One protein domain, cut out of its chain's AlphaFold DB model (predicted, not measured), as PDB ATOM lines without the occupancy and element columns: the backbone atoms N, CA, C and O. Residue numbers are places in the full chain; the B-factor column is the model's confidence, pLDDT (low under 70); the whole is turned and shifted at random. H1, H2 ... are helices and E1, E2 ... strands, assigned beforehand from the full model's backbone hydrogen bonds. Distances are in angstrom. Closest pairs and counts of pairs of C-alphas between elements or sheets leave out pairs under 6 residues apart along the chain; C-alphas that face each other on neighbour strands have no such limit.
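Overview. This is residues 2 to 161 of the 259 residues of an uncharacterized protein of Chitinophaga flava (UniProt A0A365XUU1). A twisted sheet of five strands makes the middle of the body, with the second part of a very long helix, H1, and the shorter H2 over one face, and H4 over the opposite face, where H3 packs on H4 and on one end of E4. The first part of H1, residues 2 to 21, sticks out free of the body as a straight arm and makes much of the length. The printed part has 160 residues, with four named helices and five named strands in the order H1 H2 E1 E2 E3 E4 E5 H3 H4; the sheet runs E1 E2 E3 E4 E5, all antiparallel, and the class is mixed, helices and strands. The whole is loose, with a radius of gyration of the C-alphas of 18.9 A, and spans 71 by 35 by 24 A.

Along the chain. The sheet begins with E1, residues 61 to 70, 27.4 A from first to last C-alpha. E2 is residues 76 to 84, 25.8 A, and E3 is residues 87 to 96, 28.9 A. E4, residues 99 to 108, is 25.6 A long and bends by 65 degrees at residue 102. E5, residues 126 to 130, is the shortest strand at 13.7 A. H1 is residues 2 to 38, 55.2 A long, from C-alpha 2 at (-9.093, 20.483, -64.204) to C-alpha 38 at (4.322, 59.793, -27.914). H2 is residues 42 to 53, 16.4 A; H3 is residues 132 to 146, 20.3 A; and H4 is residues 152 to 160, 12.1 A, with C-alpha 160 at (18.758, 47.260, -30.969).

Arrangement. The strands E1 to E5 form a meander, each strand the antiparallel neighbour of the one before, and each such pair is a hairpin; E1 and E5 are the edge strands. Between E1 and E2, N 64 and O 81 are 2.8 A apart, within hydrogen-bond range. Within the same range are N 80 and O 91 of E2 and E3 at 2.9 A, N 92 and O 104 of E3 and E4 at 2.8 A, and N 105 and O 127 of E4 and E5 at 2.8 A. The domain has three layers, helices on both faces of a sheet: H1 and H2 on one face, H3 and H4 on the other. H1 is over E3 and E4 at a height over the sheet of 5.9 A and runs along the strands, at 5 degrees to E4 on the local plane; its closest C-alphas to E4 are those of Phe 29 and Ser 107, 7.5 A. H2 is on the sheet too, with the C-alphas of Leu 53 and Ser 61 of E1 closest at 5.9 A. H1 and H2 form a helical hairpin and touch through residues 32 to 36 and 45 to 49, closest at the C-alphas of Ile 35 and Leu 45, 6.9 A, opposite ways at a tilt of 37 degrees, only just steep. H4 has a height over the sheet of 8.9 A and runs slantwise to the strands, at 52 degrees to E4 on the local plane; the C-alphas of Asn 92 in E3 and Ser 160 are closest at 5.8 A. H3 is on the sheet, with the C-alphas of Phe 101 in E4 and Ala 135 closest at 5.4 A. H3 touches H4 with residues 135 to 139, about perpendicular at 78 degrees, the closest C-alphas being those of Ser 136 and Leu 152, 7.0 A. H1 and H4 are apart. In H2, H3 and H4 every O i to N i+4 pair is within hydrogen-bond range, in H1 32 of 33.

Size, cuts and confidence. The C-alphas farthest apart are those of Pro 2 and Arg 144, 71.5 A. Without residues 2 to 21, the body spans 47 by 32 by 21 A. The printed part has no cut. The link from E4 to E5, residues 109 to 125, is long. The mean pLDDT of the printed part is 81.4; residues 2 to 6, 8 to 22, 85 to 86 and 108 to 125 are under 70.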
ATOM      1  N   PRO A   2      -8.756  20.199 -65.614       67.69
ATOM      2  CA  PRO A   2      -9.093  20.483 -64.204       67.69
ATOM      3  C   PRO A   2      -7.874  20.825 -63.324       67.69
ATOM      4  O   PRO A   2      -7.969  21.675 -62.444       67.69
ATOM      5  N   ILE A   3      -6.706  20.245 -63.620       65.81
ATOM      6  CA  ILE A   3      -5.462  20.450 -62.854       65.81
ATOM      7  C   ILE A   3      -4.975  21.907 -62.938       65.81
ATOM      8  O   ILE A   3      -4.595  22.491 -61.930       65.81
ATOM      9  N   ILE A   4      -5.065  22.536 -64.115       68.44
ATOM     10  CA  ILE A   4      -4.631  23.930 -64.322       68.44
ATOM     11  C   ILE A   4      -5.511  24.908 -63.526       68.44
ATOM     12  O   ILE A   4      -4.989  25.837 -62.920       68.44
ATOM     13  N   ARG A   5      -6.831  24.670 -63.451       61.62
ATOM     14  CA  ARG A   5      -7.745  25.479 -62.621       61.62
ATOM     15  C   ARG A   5      -7.466  25.317 -61.125       61.62
ATOM     16  O   ARG A   5      -7.518  26.304 -60.400       61.62
ATOM     17  N   MET A   6      -7.134  24.106 -60.676       65.62
ATOM     18  CA  MET A   6      -6.796  23.842 -59.275       65.62
ATOM     19  C   MET A   6      -5.473  24.510 -58.870       65.62
ATOM     20  O   MET A   6      -5.400  25.116 -57.804       65.62
ATOM     21  N   ILE A   7      -4.459  24.476 -59.743       70.12
ATOM     22  CA  ILE A   7      -3.176  25.166 -59.533       70.12
ATOM     23  C   ILE A   7      -3.369  26.689 -59.502       70.12
ATOM     24  O   ILE A   7      -2.807  27.352 -58.634       70.12
ATOM     25  N   LEU A   8      -4.200  27.251 -60.390       63.94
ATOM     26  CA  LEU A   8      -4.490  28.690 -60.393       63.94
ATOM     27  C   LEU A   8      -5.223  29.138 -59.120       63.94
ATOM     28  O   LEU A   8      -4.869  30.163 -58.547       63.94
ATOM     29  N   LEU A   9      -6.202  28.360 -58.646       65.06
ATOM     30  CA  LEU A   9      -6.897  28.633 -57.384       65.06
ATOM     31  C   LEU A   9      -5.936  28.572 -56.188       65.06
ATOM     32  O   LEU A   9      -5.943  29.483 -55.368       65.06
ATOM     33  N   LEU A  10      -5.057  27.568 -56.121       60.19
ATOM     34  CA  LEU A  10      -4.024  27.465 -55.080       60.19
ATOM     35  C   LEU A  10      -3.046  28.647 -55.103       60.19
ATOM     36  O   LEU A  10      -2.730  29.198 -54.052       60.19
ATOM     37  N   LEU A  11      -2.603  29.080 -56.287       59.00
ATOM     38  CA  LEU A  11      -1.728  30.246 -56.429       59.00
ATOM     39  C   LEU A  11      -2.430  31.543 -56.003       59.00
ATOM     40  O   LEU A  11      -1.834  32.345 -55.289       59.00
ATOM     41  N   VAL A  12      -3.701  31.730 -56.364       60.66
ATOM     42  CA  VAL A  12      -4.498  32.895 -55.948       60.66
ATOM     43  C   VAL A  12      -4.711  32.905 -54.429       60.66
ATOM     44  O   VAL A  12      -4.488  33.937 -53.800       60.66
ATOM     45  N   PHE A  13      -5.040  31.767 -53.810       56.38
ATOM     46  CA  PHE A  13      -5.165  31.663 -52.349       56.38
ATOM     47  C   PHE A  13      -3.837  31.934 -51.624       56.38
ATOM     48  O   PHE A  13      -3.819  32.662 -50.629       56.38
ATOM     49  N   CYS A  14      -2.715  31.428 -52.142       54.78
ATOM     50  CA  CYS A  14      -1.385  31.694 -51.590       54.78
ATOM     51  C   CYS A  14      -0.974  33.170 -51.714       54.78
ATOM     52  O   CYS A  14      -0.349  33.711 -50.800       54.78
ATOM     53  N   CYS A  15      -1.323  33.837 -52.816       51.97
ATOM     54  CA  CYS A  15      -1.018  35.253 -53.021       51.97
ATOM     55  C   CYS A  15      -1.902  36.169 -52.159       51.97
ATOM     56  O   CYS A  15      -1.383  37.087 -51.526       51.97
ATOM     57  N   ILE A  16      -3.210  35.898 -52.063       54.50
ATOM     58  CA  ILE A  16      -4.143  36.697 -51.247       54.50
ATOM     59  C   ILE A  16      -3.832  36.549 -49.750       54.50
ATOM     60  O   ILE A  16      -3.823  37.544 -49.024       54.50
ATOM     61  N   GLY A  17      -3.509  35.336 -49.285       53.66
ATOM     62  CA  GLY A  17      -3.157  35.090 -47.882       53.66
ATOM     63  C   GLY A  17      -1.916  35.864 -47.424       53.66
ATOM     64  O   GLY A  17      -1.904  36.406 -46.318       53.66
ATOM     65  N   LYS A  18      -0.900  35.989 -48.291       55.94
ATOM     66  CA  LYS A  18       0.312  36.775 -48.000       55.94
ATOM     67  C   LYS A  18       0.024  38.272 -47.883       55.94
ATOM     68  O   LYS A  18       0.488  38.901 -46.936       55.94
ATOM     69  N   VAL A  19      -0.774  38.828 -48.797       59.81
ATOM     70  CA  VAL A  19      -1.134  40.257 -48.778       59.81
ATOM     71  C   VAL A  19      -1.972  40.600 -47.540       59.81
ATOM     72  O   VAL A  19      -1.735  41.620 -46.890       59.81
ATOM     73  N   TYR A  20      -2.910  39.730 -47.159       59.16
ATOM     74  CA  TYR A  20      -3.759  39.940 -45.983       59.16
ATOM     75  C   TYR A  20      -2.961  39.913 -44.668       59.16
ATOM     76  O   TYR A  20      -3.105  40.816 -43.842       59.16
ATOM     77  N   GLY A  21      -2.063  38.933 -44.497       59.44
ATOM     78  CA  GLY A  21      -1.207  38.828 -43.309       59.44
ATOM     79  C   GLY A  21      -0.277  40.033 -43.123       59.44
ATOM     80  O   GLY A  21      -0.200  40.585 -42.025       59.44
ATOM     81  N   GLN A  22       0.356  40.500 -44.205       64.31
ATOM     82  CA  GLN A  22       1.228  41.684 -44.184       64.31
ATOM     83  C   GLN A  22       0.459  42.970 -43.845       64.31
ATOM     84  O   GLN A  22       0.934  43.799 -43.068       64.31
ATOM     85  N   THR A  23      -0.759  43.124 -44.373       70.25
ATOM     86  CA  THR A  23      -1.594  44.310 -44.118       70.25
ATOM     87  C   THR A  23      -2.009  44.410 -42.648       70.25
ATOM     88  O   THR A  23      -1.939  45.490 -42.058       70.25
ATOM     89  N   ILE A  24      -2.393  43.288 -42.029       74.38
ATOM     90  CA  ILE A  24      -2.720  43.243 -40.597       74.38
ATOM     91  C   ILE A  24      -1.490  43.598 -39.765       74.38
ATOM     92  O   ILE A  24      -1.562  44.474 -38.909       74.38
ATOM     93  N   GLN A  25      -0.346  42.970 -40.042       74.94
ATOM     94  CA  GLN A  25       0.885  43.213 -39.294       74.94
ATOM     95  C   GLN A  25       1.295  44.696 -39.315       74.94
ATOM     96  O   GLN A  25       1.684  45.236 -38.275       74.94
ATOM     97  N   GLN A  26       1.143  45.366 -40.463       79.25
ATOM     98  CA  GLN A  26       1.389  46.802 -40.605       79.25
ATOM     99  C   GLN A  26       0.400  47.655 -39.809       79.25
ATOM    100  O   GLN A  26       0.818  48.580 -39.115       79.25
ATOM    101  N   ALA A  27      -0.898  47.363 -39.890       82.94
ATOM    102  CA  ALA A  27      -1.912  48.108 -39.146       82.94
ATOM    103  C   ALA A  27      -1.685  48.007 -37.629       82.94
ATOM    104  O   ALA A  27      -1.754  49.011 -36.917       82.94
ATOM    105  N   GLU A  28      -1.351  46.812 -37.145       84.25
ATOM    106  CA  GLU A  28      -1.047  46.566 -35.736       84.25
ATOM    107  C   GLU A  28       0.254  47.246 -35.292       84.25
ATOM    108  O   GLU A  28       0.294  47.907 -34.249       84.25
ATOM    109  N   PHE A  29       1.297  47.202 -36.124       85.94
ATOM    110  CA  PHE A  29       2.531  47.937 -35.854       85.94
ATOM    111  C   PHE A  29       2.318  49.448 -35.828       85.94
ATOM    112  O   PHE A  29       2.915  50.128 -35.000       85.94
ATOM    113  N   ASN A  30       1.445  49.989 -36.681       87.31
ATOM    114  CA  ASN A  30       1.130  51.414 -36.683       87.31
ATOM    115  C   ASN A  30       0.473  51.847 -35.361       87.31
ATOM    116  O   ASN A  30       0.824  52.903 -34.832       87.31
ATOM    117  N   LYS A  31      -0.415  51.025 -34.777       89.38
ATOM    118  CA  LYS A  31      -1.010  51.287 -33.449       89.38
ATOM    119  C   LYS A  31       0.051  51.310 -32.348       89.38
ATOM    120  O   LYS A  31       0.078  52.242 -31.544       89.38
ATOM    121  N   LEU A  32       0.953  50.322 -32.336       89.75
ATOM    122  CA  LEU A  32       2.104  50.304 -31.424       89.75
ATOM    123  C   LEU A  32       2.993  51.534 -31.650       89.75
ATOM    124  O   LEU A  32       3.417  52.186 -30.697       89.75
ATOM    125  N   GLY A  33       3.236  51.882 -32.913       89.31
ATOM    126  CA  GLY A  33       4.095  52.982 -33.317       89.31
ATOM    127  C   GLY A  33       3.594  54.351 -32.862       89.31
ATOM    128  O   GLY A  33       4.413  55.209 -32.542       89.31
ATOM    129  N   LEU A  34       2.277  54.555 -32.776       90.81
ATOM    130  CA  LEU A  34       1.688  55.772 -32.204       90.81
ATOM    131  C   LEU A  34       2.020  55.913 -30.714       90.81
ATOM    132  O   LEU A  34       2.540  56.945 -30.297       90.81
ATOM    133  N   ILE A  35       1.805  54.852 -29.930       92.94
ATOM    134  CA  ILE A  35       2.132  54.836 -28.495       92.94
ATOM    135  C   ILE A  35       3.626  55.102 -28.295       92.94
ATOM    136  O   ILE A  35       4.020  55.955 -27.502       92.94
ATOM    137  N   VAL A  36       4.457  54.389 -29.051       90.94
ATOM    138  CA  VAL A  36       5.909  54.519 -28.994       90.94
ATOM    139  C   VAL A  36       6.366  55.949 -29.308       90.94
ATOM    140  O   VAL A  36       7.214  56.471 -28.592       90.94
ATOM    141  N   LYS A  37       5.792  56.602 -30.330       89.44
ATOM    142  CA  LYS A  37       6.168  57.971 -30.729       89.44
ATOM    143  C   LYS A  37       5.876  59.015 -29.658       89.44
ATOM    144  O   LYS A  37       6.605  60.009 -29.568       89.44
ATOM    145  N   GLU A  38       4.822  58.816 -28.882       91.31
ATOM    146  CA  GLU A  38       4.322  59.793 -27.914       91.31
ATOM    147  C   GLU A  38       4.974  59.643 -26.538       91.31
ATOM    148  O   GLU A  38       5.148  60.631 -25.824       91.31
ATOM    149  N   GLU A  39       5.378  58.429 -26.161       93.69
ATOM    150  CA  GLU A  39       5.844  58.170 -24.804       93.69
ATOM    151  C   GLU A  39       7.351  58.360 -24.620       93.69
ATOM    152  O   GLU A  39       8.190  57.940 -25.416       93.69
ATOM    153  N   ARG A  40       7.705  59.012 -23.508       93.31
ATOM    154  CA  ARG A  40       9.094  59.232 -23.052       93.31
ATOM    155  C   ARG A  40       9.359  58.682 -21.658       93.31
ATOM    156  O   ARG A  40      10.408  58.940 -21.077       93.31
ATOM    157  N   SER A  41       8.385  57.965 -21.116       95.94
ATOM    158  CA  SER A  41       8.422  57.359 -19.794       95.94
ATOM    159  C   SER A  41       8.221  55.858 -19.947       95.94
ATOM    160  O   SER A  41       7.297  55.439 -20.648       95.94
ATOM    161  N   VAL A  42       9.065  55.055 -19.298       96.56
ATOM    162  CA  VAL A  42       8.944  53.591 -19.314       96.56
ATOM    163  C   VAL A  42       7.600  53.182 -18.713       96.56
ATOM    164  O   VAL A  42       6.873  52.392 -19.311       96.56
ATOM    165  N   SER A  43       7.236  53.764 -17.568       96.69
ATOM    166  CA  SER A  43       5.980  53.477 -16.868       96.69
ATOM    167  C   SER A  43       4.738  53.810 -17.704       96.69
ATOM    168  O   SER A  43       3.829  52.981 -17.818       96.69
ATOM    169  N   ARG A  44       4.697  54.986 -18.348       96.94
ATOM    170  CA  ARG A  44       3.576  55.377 -19.220       96.94
ATOM    171  C   ARG A  44       3.503  54.536 -20.487       96.94
ATOM    172  O   ARG A  44       2.405  54.113 -20.851       96.94
ATOM    173  N   LEU A  45       4.648  54.250 -21.110       96.06
ATOM    174  CA  LEU A  45       4.734  53.360 -22.266       96.06
ATOM    175  C   LEU A  45       4.132  51.992 -21.935       96.06
ATOM    176  O   LEU A  45       3.201  51.560 -22.612       96.06
ATOM    177  N   THR A  46       4.600  51.340 -20.866       95.62
ATOM    178  CA  THR A  46       4.103  50.018 -20.460       95.62
ATOM    179  C   THR A  46       2.605  50.050 -20.163       95.62
ATOM    180  O   THR A  46       1.867  49.247 -20.724       95.62
ATOM    181  N   LYS A  47       2.113  51.040 -19.404       95.88
ATOM    182  CA  LYS A  47       0.675  51.175 -19.103       95.88
ATOM    183  C   LYS A  47      -0.189  51.320 -20.362       95.88
ATOM    184  O   LYS A  47      -1.288  50.761 -20.431       95.88
ATOM    185  N   ARG A  48       0.266  52.094 -21.353       96.00
ATOM    186  CA  ARG A  48      -0.459  52.273 -22.622       96.00
ATOM    187  C   ARG A  48      -0.421  51.019 -23.482       96.00
ATOM    188  O   ARG A  48      -1.449  50.679 -24.060       96.00
ATOM    189  N   LEU A  49       0.712  50.322 -23.527       94.19
ATOM    190  CA  LEU A  49       0.820  49.030 -24.205       94.19
ATOM    191  C   LEU A  49      -0.107  47.994 -23.557       94.19
ATOM    192  O   LEU A  49      -0.894  47.377 -24.263       94.19
ATOM    193  N   ASP A  50      -0.121  47.881 -22.228       92.50
ATOM    194  CA  ASP A  50      -1.042  46.987 -21.513       92.50
ATOM    195  C   ASP A  50      -2.509  47.331 -21.797       92.50
ATOM    196  O   ASP A  50      -3.346  46.449 -21.967       92.50
ATOM    197  N   THR A  51      -2.837  48.624 -21.880       93.06
ATOM    198  CA  THR A  51      -4.189  49.078 -22.232       93.06
ATOM    199  C   THR A  51      -4.553  48.694 -23.663       93.06
ATOM    200  O   THR A  51      -5.644  48.175 -23.882       93.06
ATOM    201  N   LEU A  52      -3.638  48.884 -24.620       90.94
ATOM    202  CA  LEU A  52      -3.816  48.445 -26.004       90.94
ATOM    203  C   LEU A  52      -4.083  46.933 -26.062       90.94
ATOM    204  O   LEU A  52      -5.011  46.504 -26.743       90.94
ATOM    205  N   LEU A  53      -3.325  46.134 -25.307       90.19
ATOM    206  CA  LEU A  53      -3.423  44.673 -25.317       90.19
ATOM    207  C   LEU A  53      -4.745  44.116 -24.774       90.19
ATOM    208  O   LEU A  53      -5.113  43.002 -25.139       90.19
ATOM    209  N   LYS A  54      -5.512  44.890 -23.994       88.31
ATOM    210  CA  LYS A  54      -6.855  44.486 -23.531       88.31
ATOM    211  C   LYS A  54      -7.861  44.294 -24.667       88.31
ATOM    212  O   LYS A  54      -8.876  43.636 -24.464       88.31
ATOM    213  N   HIS A  55      -7.592  44.859 -25.843       86.44
ATOM    214  CA  HIS A  55      -8.423  44.686 -27.036       86.44
ATOM    215  C   HIS A  55      -8.078  43.424 -27.845       86.44
ATOM    216  O   HIS A  55      -8.720  43.154 -28.856       86.44
ATOM    217  N   TYR A  56      -7.078  42.654 -27.408       85.69
ATOM    218  CA  TYR A  56      -6.623  41.419 -28.044       85.69
ATOM    219  C   TYR A  56      -6.896  40.233 -27.122       85.69
ATOM    220  O   TYR A  56      -7.351  40.401 -25.994       85.69
ATOM    221  N   MET A  57      -6.635  39.018 -27.608       83.94
ATOM    222  CA  MET A  57      -6.920  37.793 -26.864       83.94
ATOM    223  C   MET A  57      -6.087  37.738 -25.566       83.94
ATOM    224  O   MET A  57      -4.886  37.465 -25.645       83.94
ATOM    225  N   PRO A  58      -6.685  37.936 -24.370       79.38
ATOM    226  CA  PRO A  58      -5.912  38.203 -23.151       79.38
ATOM    227  C   PRO A  58      -4.966  37.064 -22.766       79.38
ATOM    228  O   PRO A  58      -3.866  37.296 -22.285       79.38
ATOM    229  N   SER A  59      -5.351  35.818 -23.053       81.00
ATOM    230  CA  SER A  59      -4.540  34.632 -22.761       81.00
ATOM    231  C   SER A  59      -3.286  34.495 -23.633       81.00
ATOM    232  O   SER A  59      -2.500  33.574 -23.420       81.00
ATOM    233  N   ARG A  60      -3.117  35.334 -24.662       79.81
ATOM    234  CA  ARG A  60      -1.955  35.313 -25.570       79.81
ATOM    235  C   ARG A  60      -1.389  36.701 -25.866       79.81
ATOM    236  O   ARG A  60      -0.549  36.833 -26.759       79.81
ATOM    237  N   SER A  61      -1.839  37.716 -25.135       87.25
ATOM    238  CA  SER A  61      -1.425  39.099 -25.323       87.25
ATOM    239  C   SER A  61      -0.833  39.656 -24.044       87.25
ATOM    240  O   SER A  61      -1.511  39.737 -23.026       87.25
ATOM    241  N   GLN A  62       0.446  40.025 -24.097       90.88
ATOM    242  CA  GLN A  62       1.182  40.517 -22.933       90.88
ATOM    243  C   GLN A  62       2.358  41.418 -23.322       90.88
ATOM    244  O   GLN A  62       2.928  41.280 -24.408       90.88
ATOM    245  N   VAL A  63       2.733  42.308 -22.400       92.56
ATOM    246  CA  VAL A  63       4.017  43.013 -22.406       92.56
ATOM    247  C   VAL A  63       4.954  42.294 -21.439       92.56
ATOM    248  O   VAL A  63       4.721  42.279 -20.233       92.56
ATOM    249  N   VAL A  64       6.032  41.709 -21.953       90.81
ATOM    250  CA  VAL A  64       7.037  41.004 -21.147       90.81
ATOM    251  C   VAL A  64       8.346  41.768 -21.199       90.81
ATOM    252  O   VAL A  64       8.822  42.146 -22.267       90.81
ATOM    253  N   LYS A  65       8.942  42.025 -20.034       92.62
ATOM    254  CA  LYS A  65      10.278  42.620 -19.951       92.62
ATOM    255  C   LYS A  65      11.316  41.517 -20.137       92.62
ATOM    256  O   LYS A  65      11.562  40.763 -19.204       92.62
ATOM    257  N   ASN A  66      11.922  41.443 -21.317       88.44
ATOM    258  CA  ASN A  66      12.923  40.420 -21.624       88.44
ATOM    259  C   ASN A  66      14.311  40.837 -21.139       88.44
ATOM    260  O   ASN A  66      15.052  40.012 -20.629       88.44
ATOM    261  N   ILE A  67      14.670  42.117 -21.288       92.25
ATOM    262  CA  ILE A  67      15.974  42.638 -20.859       92.25
ATOM    263  C   ILE A  67      15.750  43.815 -19.919       92.25
ATOM    264  O   ILE A  67      14.973  44.722 -20.221       92.25
ATOM    265  N   HIS A  68      16.474  43.823 -18.804       94.94
ATOM    266  CA  HIS A  68      16.645  44.985 -17.941       94.94
ATOM    267  C   HIS A  68      18.036  44.931 -17.328       94.94
ATOM    268  O   HIS A  68      18.294  44.121 -16.442       94.94
ATOM    269  N   ARG A  69      18.951  45.757 -17.834       95.00
ATOM    270  CA  ARG A  69      20.362  45.638 -17.466       95.00
ATOM    271  C   ARG A  69      21.086  46.978 -17.453       95.00
ATOM    272  O   ARG A  69      20.773  47.833 -18.290       95.00
ATOM    273  N   PRO A  70      22.053  47.162 -16.541       95.69
ATOM    274  CA  PRO A  70      22.844  48.376 -16.497       95.69
ATOM    275  C   PRO A  70      23.782  48.450 -17.704       95.69
ATOM    276  O   PRO A  70      24.425  47.470 -18.087       95.69
ATOM    277  N   LEU A  71      23.869  49.642 -18.277       95.25
ATOM    278  CA  LEU A  71      24.952  50.070 -19.151       95.25
ATOM    279  C   LEU A  71      25.926  50.925 -18.321       95.25
ATOM    280  O   LEU A  71      26.030  50.782 -17.104       95.25
ATOM    281  N   ASP A  72      26.661  51.820 -18.972       93.62
ATOM    282  CA  ASP A  72      27.564  52.749 -18.302       93.62
ATOM    283  C   ASP A  72      26.838  54.003 -17.795       93.62
ATOM    284  O   ASP A  72      25.765  54.374 -18.277       93.62
ATOM    285  N   VAL A  73      27.461  54.688 -16.829       92.25
ATOM    286  CA  VAL A  73      27.070  56.028 -16.345       92.25
ATOM    287  C   VAL A  73      25.600  56.156 -15.909       92.25
ATOM    288  O   VAL A  73      24.970  57.202 -16.066       92.25
ATOM    289  N   GLY A  74      25.062  55.084 -15.318       94.56
ATOM    290  CA  GLY A  74      23.712  55.039 -14.749       94.56
ATOM    291  C   GLY A  74      22.588  54.877 -15.775       94.56
ATOM    292  O   GLY A  74      21.421  54.991 -15.405       94.56
ATOM    293  N   PHE A  75      22.917  54.628 -17.044       97.31
ATOM    294  CA  PHE A  75      21.932  54.273 -18.063       97.31
ATOM    295  C   PHE A  75      21.655  52.773 -18.058       97.31
ATOM    296  O   PHE A  75      22.487  51.973 -17.636       97.31
ATOM    297  N   TYR A  76      20.488  52.396 -18.564       97.31
ATOM    298  CA  TYR A  76      20.034  51.018 -18.663       97.31
ATOM    299  C   TYR A  76      19.556  50.714 -20.076       97.31
ATOM    300  O   TYR A  76      18.999  51.573 -20.763       97.31
ATOM    301  N   HIS A  77      19.745  49.462 -20.478       96.81
ATOM    302  CA  HIS A  77      19.066  48.881 -21.624       96.81
ATOM    303  C   HIS A  77      17.851  48.106 -21.112       96.81
ATOM    304  O   HIS A  77      17.992  47.171 -20.316       96.81
ATOM    305  N   ILE A  78      16.667  48.496 -21.579       95.81
ATOM    306  CA  ILE A  78      15.428  47.743 -21.380       95.81
ATOM    307  C   ILE A  78      14.927  47.238 -22.730       95.81
ATOM    308  O   ILE A  78      14.830  48.019 -23.673       95.81
ATOM    309  N   ARG A  79      14.565  45.954 -22.805       93.50
ATOM    310  CA  ARG A  79      13.843  45.376 -23.943       93.50
ATOM    311  C   ARG A  79      12.509  44.822 -23.474       93.50
ATOM    312  O   ARG A  79      12.487  43.938 -22.617       93.50
ATOM    313  N   TYR A  80      11.423  45.301 -24.066       92.88
ATOM    314  CA  TYR A  80      10.113  44.670 -23.950       92.88
ATOM    315  C   TYR A  80       9.815  43.832 -25.187       92.88
ATOM    316  O   TYR A  80      10.089  44.260 -26.306       92.88
ATOM    317  N   GLN A  81       9.216  42.670 -24.976       89.81
ATOM    318  CA  GLN A  81       8.472  41.935 -25.983       89.81
ATOM    319  C   GLN A  81       6.988  42.255 -25.810       89.81
ATOM    320  O   GLN A  81       6.445  42.144 -24.713       89.81
ATOM    321  N   VAL A  82       6.335  42.648 -26.895       90.50
ATOM    322  CA  VAL A  82       4.900  42.908 -26.953       90.50
ATOM    323  C   VAL A  82       4.278  41.859 -27.863       90.50
ATOM    324  O   VAL A  82       4.532  41.841 -29.069       90.50
ATOM    325  N   SER A  83       3.503  40.955 -27.276       86.62
ATOM    326  CA  SER A  83       2.897  39.827 -27.982       86.62
ATOM    327  C   SER A  83       1.428  40.110 -28.294       86.62
ATOM    328  O   SER A  83       0.643  40.415 -27.399       86.62
ATOM    329  N   TYR A  84       1.052  39.965 -29.563       81.44
ATOM    330  CA  TYR A  84      -0.320  40.013 -30.072       81.44
ATOM    331  C   TYR A  84      -0.502  38.773 -30.943       81.44
ATOM    332  O   TYR A  84      -0.104  38.811 -32.097       81.44
ATOM    333  N   TRP A  85      -1.017  37.648 -30.430       68.44
ATOM    334  CA  TRP A  85      -1.038  36.400 -31.214       68.44
ATOM    335  C   TRP A  85      -1.560  36.604 -32.654       68.44
ATOM    336  O   TRP A  85      -2.677  37.103 -32.806       68.44
ATOM    337  N   PRO A  86      -0.811  36.196 -33.705       68.25
ATOM    338  CA  PRO A  86       0.459  35.446 -33.699       68.25
ATOM    339  C   PRO A  86       1.749  36.302 -33.786       68.25
ATOM    340  O   PRO A  86       2.837  35.759 -33.942       68.25
ATOM    341  N   MET A  87       1.646  37.625 -33.709       75.75
ATOM    342  CA  MET A  87       2.733  38.587 -33.892       75.75
ATOM    343  C   MET A  87       3.481  38.912 -32.595       75.75
ATOM    344  O   MET A  87       2.896  39.022 -31.515       75.75
ATOM    345  N   ASN A  88       4.789  39.141 -32.722       81.38
ATOM    346  CA  ASN A  88       5.634  39.648 -31.649       81.38
ATOM    347  C   ASN A  88       6.378  40.896 -32.114       81.38
ATOM    348  O   ASN A  88       6.929  40.949 -33.218       81.38
ATOM    349  N   TYR A  89       6.425  41.884 -31.232       86.81
ATOM    350  CA  TYR A  89       7.173  43.111 -31.428       86.81
ATOM    351  C   TYR A  89       8.167  43.281 -30.295       86.81
ATOM    352  O   TYR A  89       7.906  42.887 -29.161       86.81
ATOM    353  N   PHE A  90       9.300  43.892 -30.594       89.00
ATOM    354  CA  PHE A  90      10.330  44.185 -29.616       89.00
ATOM    355  C   PHE A  90      10.542  45.681 -29.546       89.00
ATOM    356  O   PHE A  90      10.641  46.341 -30.578       89.00
ATOM    357  N   ILE A  91      10.619  46.195 -28.324       92.69
ATOM    358  CA  ILE A  91      10.904  47.593 -28.041       92.69
ATOM    359  C   ILE A  91      12.205  47.648 -27.247       92.69
ATOM    360  O   ILE A  91      12.226  47.209 -26.098       92.69
ATOM    361  N   ASN A  92      13.276  48.175 -27.842       93.88
ATOM    362  CA  ASN A  92      14.536  48.446 -27.145       93.88
ATOM    363  C   ASN A  92      14.551  49.889 -26.682       93.88
ATOM    364  O   ASN A  92      14.138  50.776 -27.424       93.88
ATOM    365  N   MET A  93      15.068  50.128 -25.485       96.06
ATOM    366  CA  MET A  93      15.175  51.463 -24.925       96.06
ATOM    367  C   MET A  93      16.513  51.682 -24.238       96.06
ATOM    368  O   MET A  93      16.975  50.837 -23.468       96.06
ATOM    369  N   LEU A  94      17.073  52.868 -24.463       97.12
ATOM    370  CA  LEU A  94      18.078  53.472 -23.598       97.12
ATOM    371  C   LEU A  94      17.356  54.347 -22.576       97.12
ATOM    372  O   LEU A  94      16.707  55.329 -22.951       97.12
ATOM    373  N   VAL A  95      17.491  54.015 -21.297       97.19
ATOM    374  CA  VAL A  95      16.767  54.701 -20.222       97.19
ATOM    375  C   VAL A  95      17.704  55.163 -19.117       97.19
ATOM    376  O   VAL A  95      18.778  54.600 -18.914       97.19
ATOM    377  N   ARG A  96      17.277  56.177 -18.371       96.31
ATOM    378  CA  ARG A  96      17.856  56.540 -17.074       96.31
ATOM    379  C   ARG A  96      16.708  56.936 -16.164       96.31
ATOM    380  O   ARG A  96      15.940  57.835 -16.502       96.31
ATOM    381  N   ASN A  97      16.597  56.260 -15.023       94.75
ATOM    382  CA  ASN A  97      15.381  56.268 -14.208       94.75
ATOM    383  C   ASN A  97      14.176  55.832 -15.070       94.75
ATOM    384  O   ASN A  97      14.262  54.832 -15.778       94.75
ATOM    385  N   ASP A  98      13.079  56.586 -15.045       96.00
ATOM    386  CA  ASP A  98      11.891  56.322 -15.863       96.00
ATOM    387  C   ASP A  98      11.955  56.984 -17.255       96.00
ATOM    388  O   ASP A  98      11.105  56.719 -18.099       96.00
ATOM    389  N   SER A  99      12.949  57.837 -17.529       96.38
ATOM    390  CA  SER A  99      13.048  58.588 -18.786       96.38
ATOM    391  C   SER A  99      13.674  57.764 -19.913       96.38
ATOM    392  O   SER A  99      14.724  57.143 -19.734       96.38
ATOM    393  N   VAL A 100      13.050  57.814 -21.091       96.38
ATOM    394  CA  VAL A 100      13.494  57.146 -22.322       96.38
ATOM    395  C   VAL A 100      14.228  58.143 -23.220       96.38
ATOM    396  O   VAL A 100      13.658  59.156 -23.622       96.38
ATOM    397  N   PHE A 101      15.479  57.835 -23.564       95.19
ATOM    398  CA  PHE A 101      16.351  58.692 -24.382       95.19
ATOM    399  C   PHE A 101      16.544  58.178 -25.802       95.19
ATOM    400  O   PHE A 101      16.781  58.956 -26.719       95.19
ATOM    401  N   MET A 102      16.440  56.869 -25.993       94.12
ATOM    402  CA  MET A 102      16.358  56.239 -27.303       94.12
ATOM    403  C   MET A 102      15.367  55.091 -27.198       94.12
ATOM    404  O   MET A 102      15.318  54.418 -26.169       94.12
ATOM    405  N   LEU A 103      14.583  54.901 -28.250       93.31
ATOM    406  CA  LEU A 103      13.636  53.819 -28.399       93.31
ATOM    407  C   LEU A 103      13.680  53.310 -29.842       93.31
ATOM    408  O   LEU A 103      13.579  54.094 -30.788       93.31
ATOM    409  N   THR A 104      13.786  51.996 -30.014       90.75
ATOM    410  CA  THR A 104      13.473  51.335 -31.285       90.75
ATOM    411  C   THR A 104      12.375  50.307 -31.112       90.75
ATOM    412  O   THR A 104      12.324  49.623 -30.093       90.75
ATOM    413  N   ALA A 105      11.490  50.202 -32.098       90.12
ATOM    414  CA  ALA A 105      10.473  49.169 -32.164       90.12
ATOM    415  C   ALA A 105      10.578  48.424 -33.493       90.12
ATOM    416  O   ALA A 105      10.755  49.052 -34.540       90.12
ATOM    417  N   TYR A 106      10.457  47.100 -33.456       85.19
ATOM    418  CA  TYR A 106      10.403  46.279 -34.660       85.19
ATOM    419  C   TYR A 106       9.531  45.040 -34.477       85.19
ATOM    420  O   TYR A 106       9.372  44.545 -33.362       85.19
ATOM    421  N   SER A 107       8.981  44.522 -35.573       78.19
ATOM    422  CA  SER A 107       8.335  43.205 -35.600       78.19
ATOM    423  C   SER A 107       9.335  42.106 -35.942       78.19
ATOM    424  O   SER A 107      10.220  42.310 -36.775       78.19
ATOM    425  N   CYS A 108       9.154  40.915 -35.380       66.44
ATOM    426  CA  CYS A 108       9.846  39.718 -35.847       66.44
ATOM    427  C   CYS A 108       8.839  38.573 -35.987       66.44
ATOM    428  O   CYS A 108       8.097  38.294 -35.046       66.44
ATOM    429  N   GLU A 109       8.796  37.937 -37.159       51.53
ATOM    430  CA  GLU A 109       7.928  36.774 -37.402       51.53
ATOM    431  C   GLU A 109       8.466  35.508 -36.720       51.53
ATOM    432  O   GLU A 109       7.685  34.674 -36.273       51.53
ATOM    433  N   ASP A 110       9.790  35.401 -36.568       51.47
ATOM    434  CA  ASP A 110      10.457  34.248 -35.971       51.47
ATOM    435  C   ASP A 110      11.138  34.631 -34.655       51.47
ATOM    436  O   ASP A 110      12.118  35.373 -34.634       51.47
ATOM    437  N   LEU A 111      10.687  34.043 -33.543       47.19
ATOM    438  CA  LEU A 111      11.310  34.220 -32.222       47.19
ATOM    439  C   LEU A 111      12.793  33.777 -32.187       47.19
ATOM    440  O   LEU A 111      13.514  34.154 -31.267       47.19
ATOM    441  N   TRP A 112      13.254  32.995 -33.179       45.56
ATOM    442  CA  TRP A 112      14.541  32.284 -33.126       45.56
ATOM    443  C   TRP A 112      15.341  32.220 -34.442       45.56
ATOM    444  O   TRP A 112      16.529  31.902 -34.417       45.56
ATOM    445  N   ARG A 113      14.744  32.505 -35.609       40.34
ATOM    446  CA  ARG A 113      15.348  32.231 -36.930       40.34
ATOM    447  C   ARG A 113      15.544  33.499 -37.760       40.34
ATOM    448  O   ARG A 113      14.766  33.802 -38.649       40.34
ATOM    449  N   LYS A 114      16.635  34.204 -37.450       41.22
ATOM    450  CA  LYS A 114      17.511  35.025 -38.325       41.22
ATOM    451  C   LYS A 114      18.207  36.079 -37.462       41.22
ATOM    452  O   LYS A 114      18.042  37.280 -37.626       41.22
ATOM    453  N   ALA A 115      19.002  35.599 -36.510       36.59
ATOM    454  CA  ALA A 115      19.892  36.438 -35.712       36.59
ATOM    455  C   ALA A 115      21.157  36.871 -36.485       36.59
ATOM    456  O   ALA A 115      22.027  37.500 -35.895       36.59
ATOM    457  N   SER A 116      21.295  36.535 -37.776       32.78
ATOM    458  CA  SER A 116      22.504  36.877 -38.529       32.78
ATOM    459  C   SER A 116      22.466  38.244 -39.190       32.78
ATOM    460  O   SER A 116      23.532  38.821 -39.304       32.78
ATOM    461  N   ASP A 117      21.313  38.821 -39.539       36.31
ATOM    462  CA  ASP A 117      21.319  40.162 -40.121       36.31
ATOM    463  C   ASP A 117      20.023  40.932 -39.871       36.31
ATOM    464  O   ASP A 117      18.939  40.613 -40.358       36.31
ATOM    465  N   TYR A 118      20.202  42.070 -39.207       39.88
ATOM    466  CA  TYR A 118      19.316  43.230 -39.193       39.88
ATOM    467  C   TYR A 118      18.918  43.735 -40.602       39.88
ATOM    468  O   TYR A 118      18.225  44.744 -40.694       39.88
ATOM    469  N   LYS A 119      19.350  43.108 -41.697       37.28
ATOM    470  CA  LYS A 119      19.224  43.626 -43.066       37.28
ATOM    471  C   LYS A 119      18.104  42.976 -43.886       37.28
ATOM    472  O   LYS A 119      17.689  43.572 -44.869       37.28
ATOM    473  N   ASP A 120      17.573  41.830 -43.447       37.00
ATOM    474  CA  ASP A 120      16.687  41.005 -44.291       37.00
ATOM    475  C   ASP A 120      15.223  40.938 -43.829       37.00
ATOM    476  O   ASP A 120      14.390  40.321 -44.495       37.00
ATOM    477  N   ALA A 121      14.882  41.545 -42.686       41.19
ATOM    478  CA  ALA A 121      13.478  41.849 -42.423       41.19
ATOM    479  C   ALA A 121      13.068  42.913 -43.446       41.19
ATOM    480  O   ALA A 121      13.816  43.888 -43.585       41.19
ATOM    481  N   PRO A 122      11.932  42.769 -44.156       46.91
ATOM    482  CA  PRO A 122      11.473  43.850 -45.007       46.91
ATOM    483  C   PRO A 122      11.434  45.115 -44.138       46.91
ATOM    484  O   PRO A 122      11.007  45.079 -42.979       46.91
ATOM    485  N   GLU A 123      11.910  46.233 -44.678       46.25
ATOM    486  CA  GLU A 123      12.008  47.490 -43.940       46.25
ATOM    487  C   GLU A 123      10.706  48.031 -43.297       46.25
ATOM    488  O   GLU A 123      10.846  48.843 -42.380       46.25
ATOM    489  N   PRO A 124       9.448  47.658 -43.658       50.00
ATOM    490  CA  PRO A 124       8.317  48.512 -43.306       50.00
ATOM    491  C   PRO A 124       7.845  48.439 -41.843       50.00
ATOM    492  O   PRO A 124       6.925  49.169 -41.476       50.00
ATOM    493  N   LEU A 125       8.478  47.651 -40.965       63.72
ATOM    494  CA  LEU A 125       8.078  47.548 -39.552       63.72
ATOM    495  C   LEU A 125       9.220  47.868 -38.595       63.72
ATOM    496  O   LEU A 125       9.535  47.100 -37.685       63.72
ATOM    497  N   ARG A 126       9.852  49.024 -38.813       74.69
ATOM    498  CA  ARG A 126      10.817  49.615 -37.886       74.69
ATOM    499  C   ARG A 126      10.440  51.037 -37.540       74.69
ATOM    500  O   ARG A 126      10.001  51.816 -38.379       74.69
ATOM    501  N   LEU A 127      10.662  51.380 -36.284       83.31
ATOM    502  CA  LEU A 127      10.489  52.725 -35.774       83.31
ATOM    503  C   LEU A 127      11.665  53.032 -34.867       83.31
ATOM    504  O   LEU A 127      12.008  52.227 -34.005       83.31
ATOM    505  N   TYR A 128      12.273  54.192 -35.064       84.94
ATOM    506  CA  TYR A 128      13.299  54.715 -34.179       84.94
ATOM    507  C   TYR A 128      12.905  56.107 -33.705       84.94
ATOM    508  O   TYR A 128      12.323  56.908 -34.439       84.94
ATOM    509  N   GLN A 129      13.225  56.385 -32.452       84.94
ATOM    510  CA  GLN A 129      13.018  57.674 -31.833       84.94
ATOM    511  C   GLN A 129      14.099  57.901 -30.792       84.94
ATOM    512  O   GLN A 129      14.476  56.988 -30.064       84.94
ATOM    513  N   TYR A 130      14.603  59.122 -30.699       85.88
ATOM    514  CA  TYR A 130      15.548  59.475 -29.655       85.88
ATOM    515  C   TYR A 130      15.422  60.949 -29.291       85.88
ATOM    516  O   TYR A 130      15.117  61.794 -30.132       85.88
ATOM    517  N   ASP A 131      15.665  61.241 -28.020       87.69
ATOM    518  CA  ASP A 131      16.010  62.577 -27.558       87.69
ATOM    519  C   ASP A 131      17.482  62.815 -27.911       87.69
ATOM    520  O   ASP A 131      18.380  62.185 -27.343       87.69
ATOM    521  N   SER A 132      17.731  63.707 -28.871       83.12
ATOM    522  CA  SER A 132      19.080  63.979 -29.365       83.12
ATOM    523  C   SER A 132      20.013  64.467 -28.261       83.12
ATOM    524  O   SER A 132      21.190  64.115 -28.285       83.12
ATOM    525  N   VAL A 133      19.519  65.201 -27.259       89.81
ATOM    526  CA  VAL A 133      20.351  65.754 -26.182       89.81
ATOM    527  C   VAL A 133      20.743  64.663 -25.190       89.81
ATOM    528  O   VAL A 133      21.932  64.483 -24.890       89.81
ATOM    529  N   GLY A 134      19.770  63.898 -24.695       90.62
ATOM    530  CA  GLY A 134      20.034  62.834 -23.731       90.62
ATOM    531  C   GLY A 134      20.813  61.659 -24.327       90.62
ATOM    532  O   GLY A 134      21.791  61.205 -23.724       90.62
ATOM    533  N   ALA A 135      20.474  61.225 -25.547       93.38
ATOM    534  CA  ALA A 135      21.218  60.179 -26.252       93.38
ATOM    535  C   ALA A 135      22.660  60.615 -26.575       93.38
ATOM    536  O   ALA A 135      23.601  59.842 -26.372       93.38
ATOM    537  N   SER A 136      22.868  61.873 -26.987       94.06
ATOM    538  CA  SER A 136      24.221  62.411 -27.205       94.06
ATOM    539  C   SER A 136      25.016  62.526 -25.905       94.06
ATOM    540  O   SER A 136      26.228  62.313 -25.902       94.06
ATOM    541  N   THR A 137      24.354  62.817 -24.781       95.25
ATOM    542  CA  THR A 137      25.007  62.848 -23.466       95.25
ATOM    543  C   THR A 137      25.530  61.467 -23.073       95.25
ATOM    544  O   THR A 137      26.690  61.357 -22.665       95.25
ATOM    545  N   PHE A 138      24.722  60.416 -23.249       96.69
ATOM    546  CA  PHE A 138      25.165  59.032 -23.059       96.69
ATOM    547  C   PHE A 138      26.366  58.701 -23.953       96.69
ATOM    548  O   PHE A 138      27.405  58.266 -23.451       96.69
ATOM    549  N   LEU A 139      26.261  58.972 -25.259       96.75
ATOM    550  CA  LEU A 139      27.328  58.678 -26.217       96.75
ATOM    551  C   LEU A 139      28.625  59.412 -25.898       96.75
ATOM    552  O   LEU A 139      29.683  58.799 -25.953       96.75
ATOM    553  N   ARG A 140      28.575  60.692 -25.518       96.88
ATOM    554  CA  ARG A 140      29.771  61.462 -25.146       96.88
ATOM    555  C   ARG A 140      30.497  60.834 -23.957       96.88
ATOM    556  O   ARG A 140      31.713  60.659 -24.003       96.88
ATOM    557  N   LEU A 141      29.761  60.495 -22.898       96.81
ATOM    558  CA  LEU A 141      30.333  59.878 -21.697       96.81
ATOM    559  C   LEU A 141      30.905  58.494 -22.005       96.81
ATOM    560  O   LEU A 141      32.038  58.194 -21.630       96.81
ATOM    561  N   ARG A 142      30.154  57.676 -22.744       96.25
ATOM    562  CA  ARG A 142      30.596  56.346 -23.152       96.25
ATOM    563  C   ARG A 142      31.816  56.413 -24.070       96.25
ATOM    564  O   ARG A 142      32.802  55.742 -23.807       96.25
ATOM    565  N   ASN A 143      31.802  57.243 -25.108       97.38
ATOM    566  CA  ASN A 143      32.930  57.396 -26.031       97.38
ATOM    567  C   ASN A 143      34.216  57.802 -25.306       97.38
ATOM    568  O   ASN A 143      35.283  57.321 -25.668       97.38
ATOM    569  N   ARG A 144      34.127  58.601 -24.234       96.31
ATOM    570  CA  ARG A 144      35.283  58.901 -23.378       96.31
ATOM    571  C   ARG A 144      35.812  57.660 -22.652       96.31
ATOM    572  O   ARG A 144      37.017  57.440 -22.648       96.31
ATOM    573  N   ILE A 145      34.932  56.852 -22.055       95.88
ATOM    574  CA  ILE A 145      35.323  55.618 -21.347       95.88
ATOM    575  C   ILE A 145      35.947  54.619 -22.323       95.88
ATOM    576  O   ILE A 145      37.022  54.094 -22.049       95.88
ATOM    577  N   TYR A 146      35.313  54.410 -23.479       96.88
ATOM    578  CA  TYR A 146      35.678  53.375 -24.451       96.88
ATOM    579  C   TYR A 146      36.699  53.829 -25.495       96.88
ATOM    580  O   TYR A 146      37.321  52.998 -26.144       96.88
ATOM    581  N   GLY A 147      36.978  55.131 -25.608       95.19
ATOM    582  CA  GLY A 147      37.896  55.668 -26.619       95.19
ATOM    583  C   GLY A 147      37.346  55.496 -28.034       95.19
ATOM    584  O   GLY A 147      38.105  55.416 -28.993       95.19
ATOM    585  N   SER A 148      36.023  55.393 -28.152       95.44
ATOM    586  CA  SER A 148      35.311  55.162 -29.402       95.44
ATOM    587  C   SER A 148      34.769  56.468 -29.988       95.44
ATOM    588  O   SER A 148      34.722  57.501 -29.321       95.44
ATOM    589  N   LYS A 149      34.307  56.418 -31.239       96.31
ATOM    590  CA  LYS A 149      33.639  57.536 -31.931       96.31
ATOM    591  C   LYS A 149      32.214  57.159 -32.356       96.31
ATOM    592  O   LYS A 149      31.799  57.463 -33.467       96.31
ATOM    593  N   LYS A 150      31.482  56.453 -31.481       96.56
ATOM    594  CA  LYS A 150      30.118  55.985 -31.768       96.56
ATOM    595  C   LYS A 150      29.167  57.167 -31.937       96.56
ATOM    596  O   LYS A 150      29.211  58.123 -31.159       96.56
ATOM    597  N   THR A 151      28.311  57.068 -32.937       95.25
ATOM    598  CA  THR A 151      27.303  58.050 -33.339       95.25
ATOM    599  C   THR A 151      25.910  57.652 -32.845       95.25
ATOM    600  O   THR A 151      25.707  56.561 -32.308       95.25
ATOM    601  N   LEU A 152      24.916  58.524 -33.042       91.81
ATOM    602  CA  LEU A 152      23.507  58.195 -32.777       91.81
ATOM    603  C   LEU A 152      23.010  57.036 -33.651       91.81
ATOM    604  O   LEU A 152      22.220  56.220 -33.189       91.81
ATOM    605  N   ASN A 153      23.504  56.934 -34.886       90.44
ATOM    606  CA  ASN A 153      23.182  55.814 -35.761       90.44
ATOM    607  C   ASN A 153      23.748  54.497 -35.205       90.44
ATOM    608  O   ASN A 153      23.038  53.497 -35.161       90.44
ATOM    609  N   ASP A 154      24.985  54.511 -34.700       93.50
ATOM    610  CA  ASP A 154      25.568  53.333 -34.046       93.50
ATOM    611  C   ASP A 154      24.775  52.953 -32.793       93.50
ATOM    612  O   ASP A 154      24.495  51.779 -32.583       93.50
ATOM    613  N   LEU A 155      24.335  53.935 -31.993       92.94
ATOM    614  CA  LEU A 155      23.464  53.692 -30.839       92.94
ATOM    615  C   LEU A 155      22.194  52.930 -31.222       92.94
ATOM    616  O   LEU A 155      21.863  51.930 -30.586       92.94
ATOM    617  N   VAL A 156      21.494  53.409 -32.249       88.25
ATOM    618  CA  VAL A 156      20.251  52.803 -32.737       88.25
ATOM    619  C   VAL A 156      20.513  51.396 -33.268       88.25
ATOM    620  O   VAL A 156      19.809  50.466 -32.882       88.25
ATOM    621  N   ASN A 157      21.533  51.215 -34.104       87.31
ATOM    622  CA  ASN A 157      21.792  49.935 -34.761       87.31
ATOM    623  C   ASN A 157      22.345  48.885 -33.793       87.31
ATOM    624  O   ASN A 157      21.843  47.765 -33.742       87.31
ATOM    625  N   GLU A 158      23.344  49.247 -32.991       91.69
ATOM    626  CA  GLU A 158      24.032  48.304 -32.113       91.69
ATOM    627  C   GLU A 158      23.188  47.936 -30.895       91.69
ATOM    628  O   GLU A 158      23.101  46.759 -30.563       91.69
ATOM    629  N   LEU A 159      22.535  48.895 -30.223       89.75
ATOM    630  CA  LEU A 159      21.770  48.565 -29.012       89.75
ATOM    631  C   LEU A 159      20.474  47.812 -29.327       89.75
ATOM    632  O   LEU A 159      19.981  47.052 -28.494       89.75
ATOM    633  N   SER A 160      19.939  47.997 -30.534       85.12
ATOM    634  CA  SER A 160      18.758  47.260 -30.969       85.12
ATOM    635  C   SER A 160      19.099  45.845 -31.425       85.12
ATOM    636  O   SER A 160      18.209  44.998 -31.403       85.12
ATOM    637  N   ALA A 161      20.361  45.568 -31.780       83.44
ATOM    638  CA  ALA A 161      20.782  44.285 -32.323       83.44
ATOM    639  C   ALA A 161      20.253  43.094 -31.502       83.44
ATOM    640  O   ALA A 161      20.268  43.078 -30.265       83.44
TER     641      ALA A 161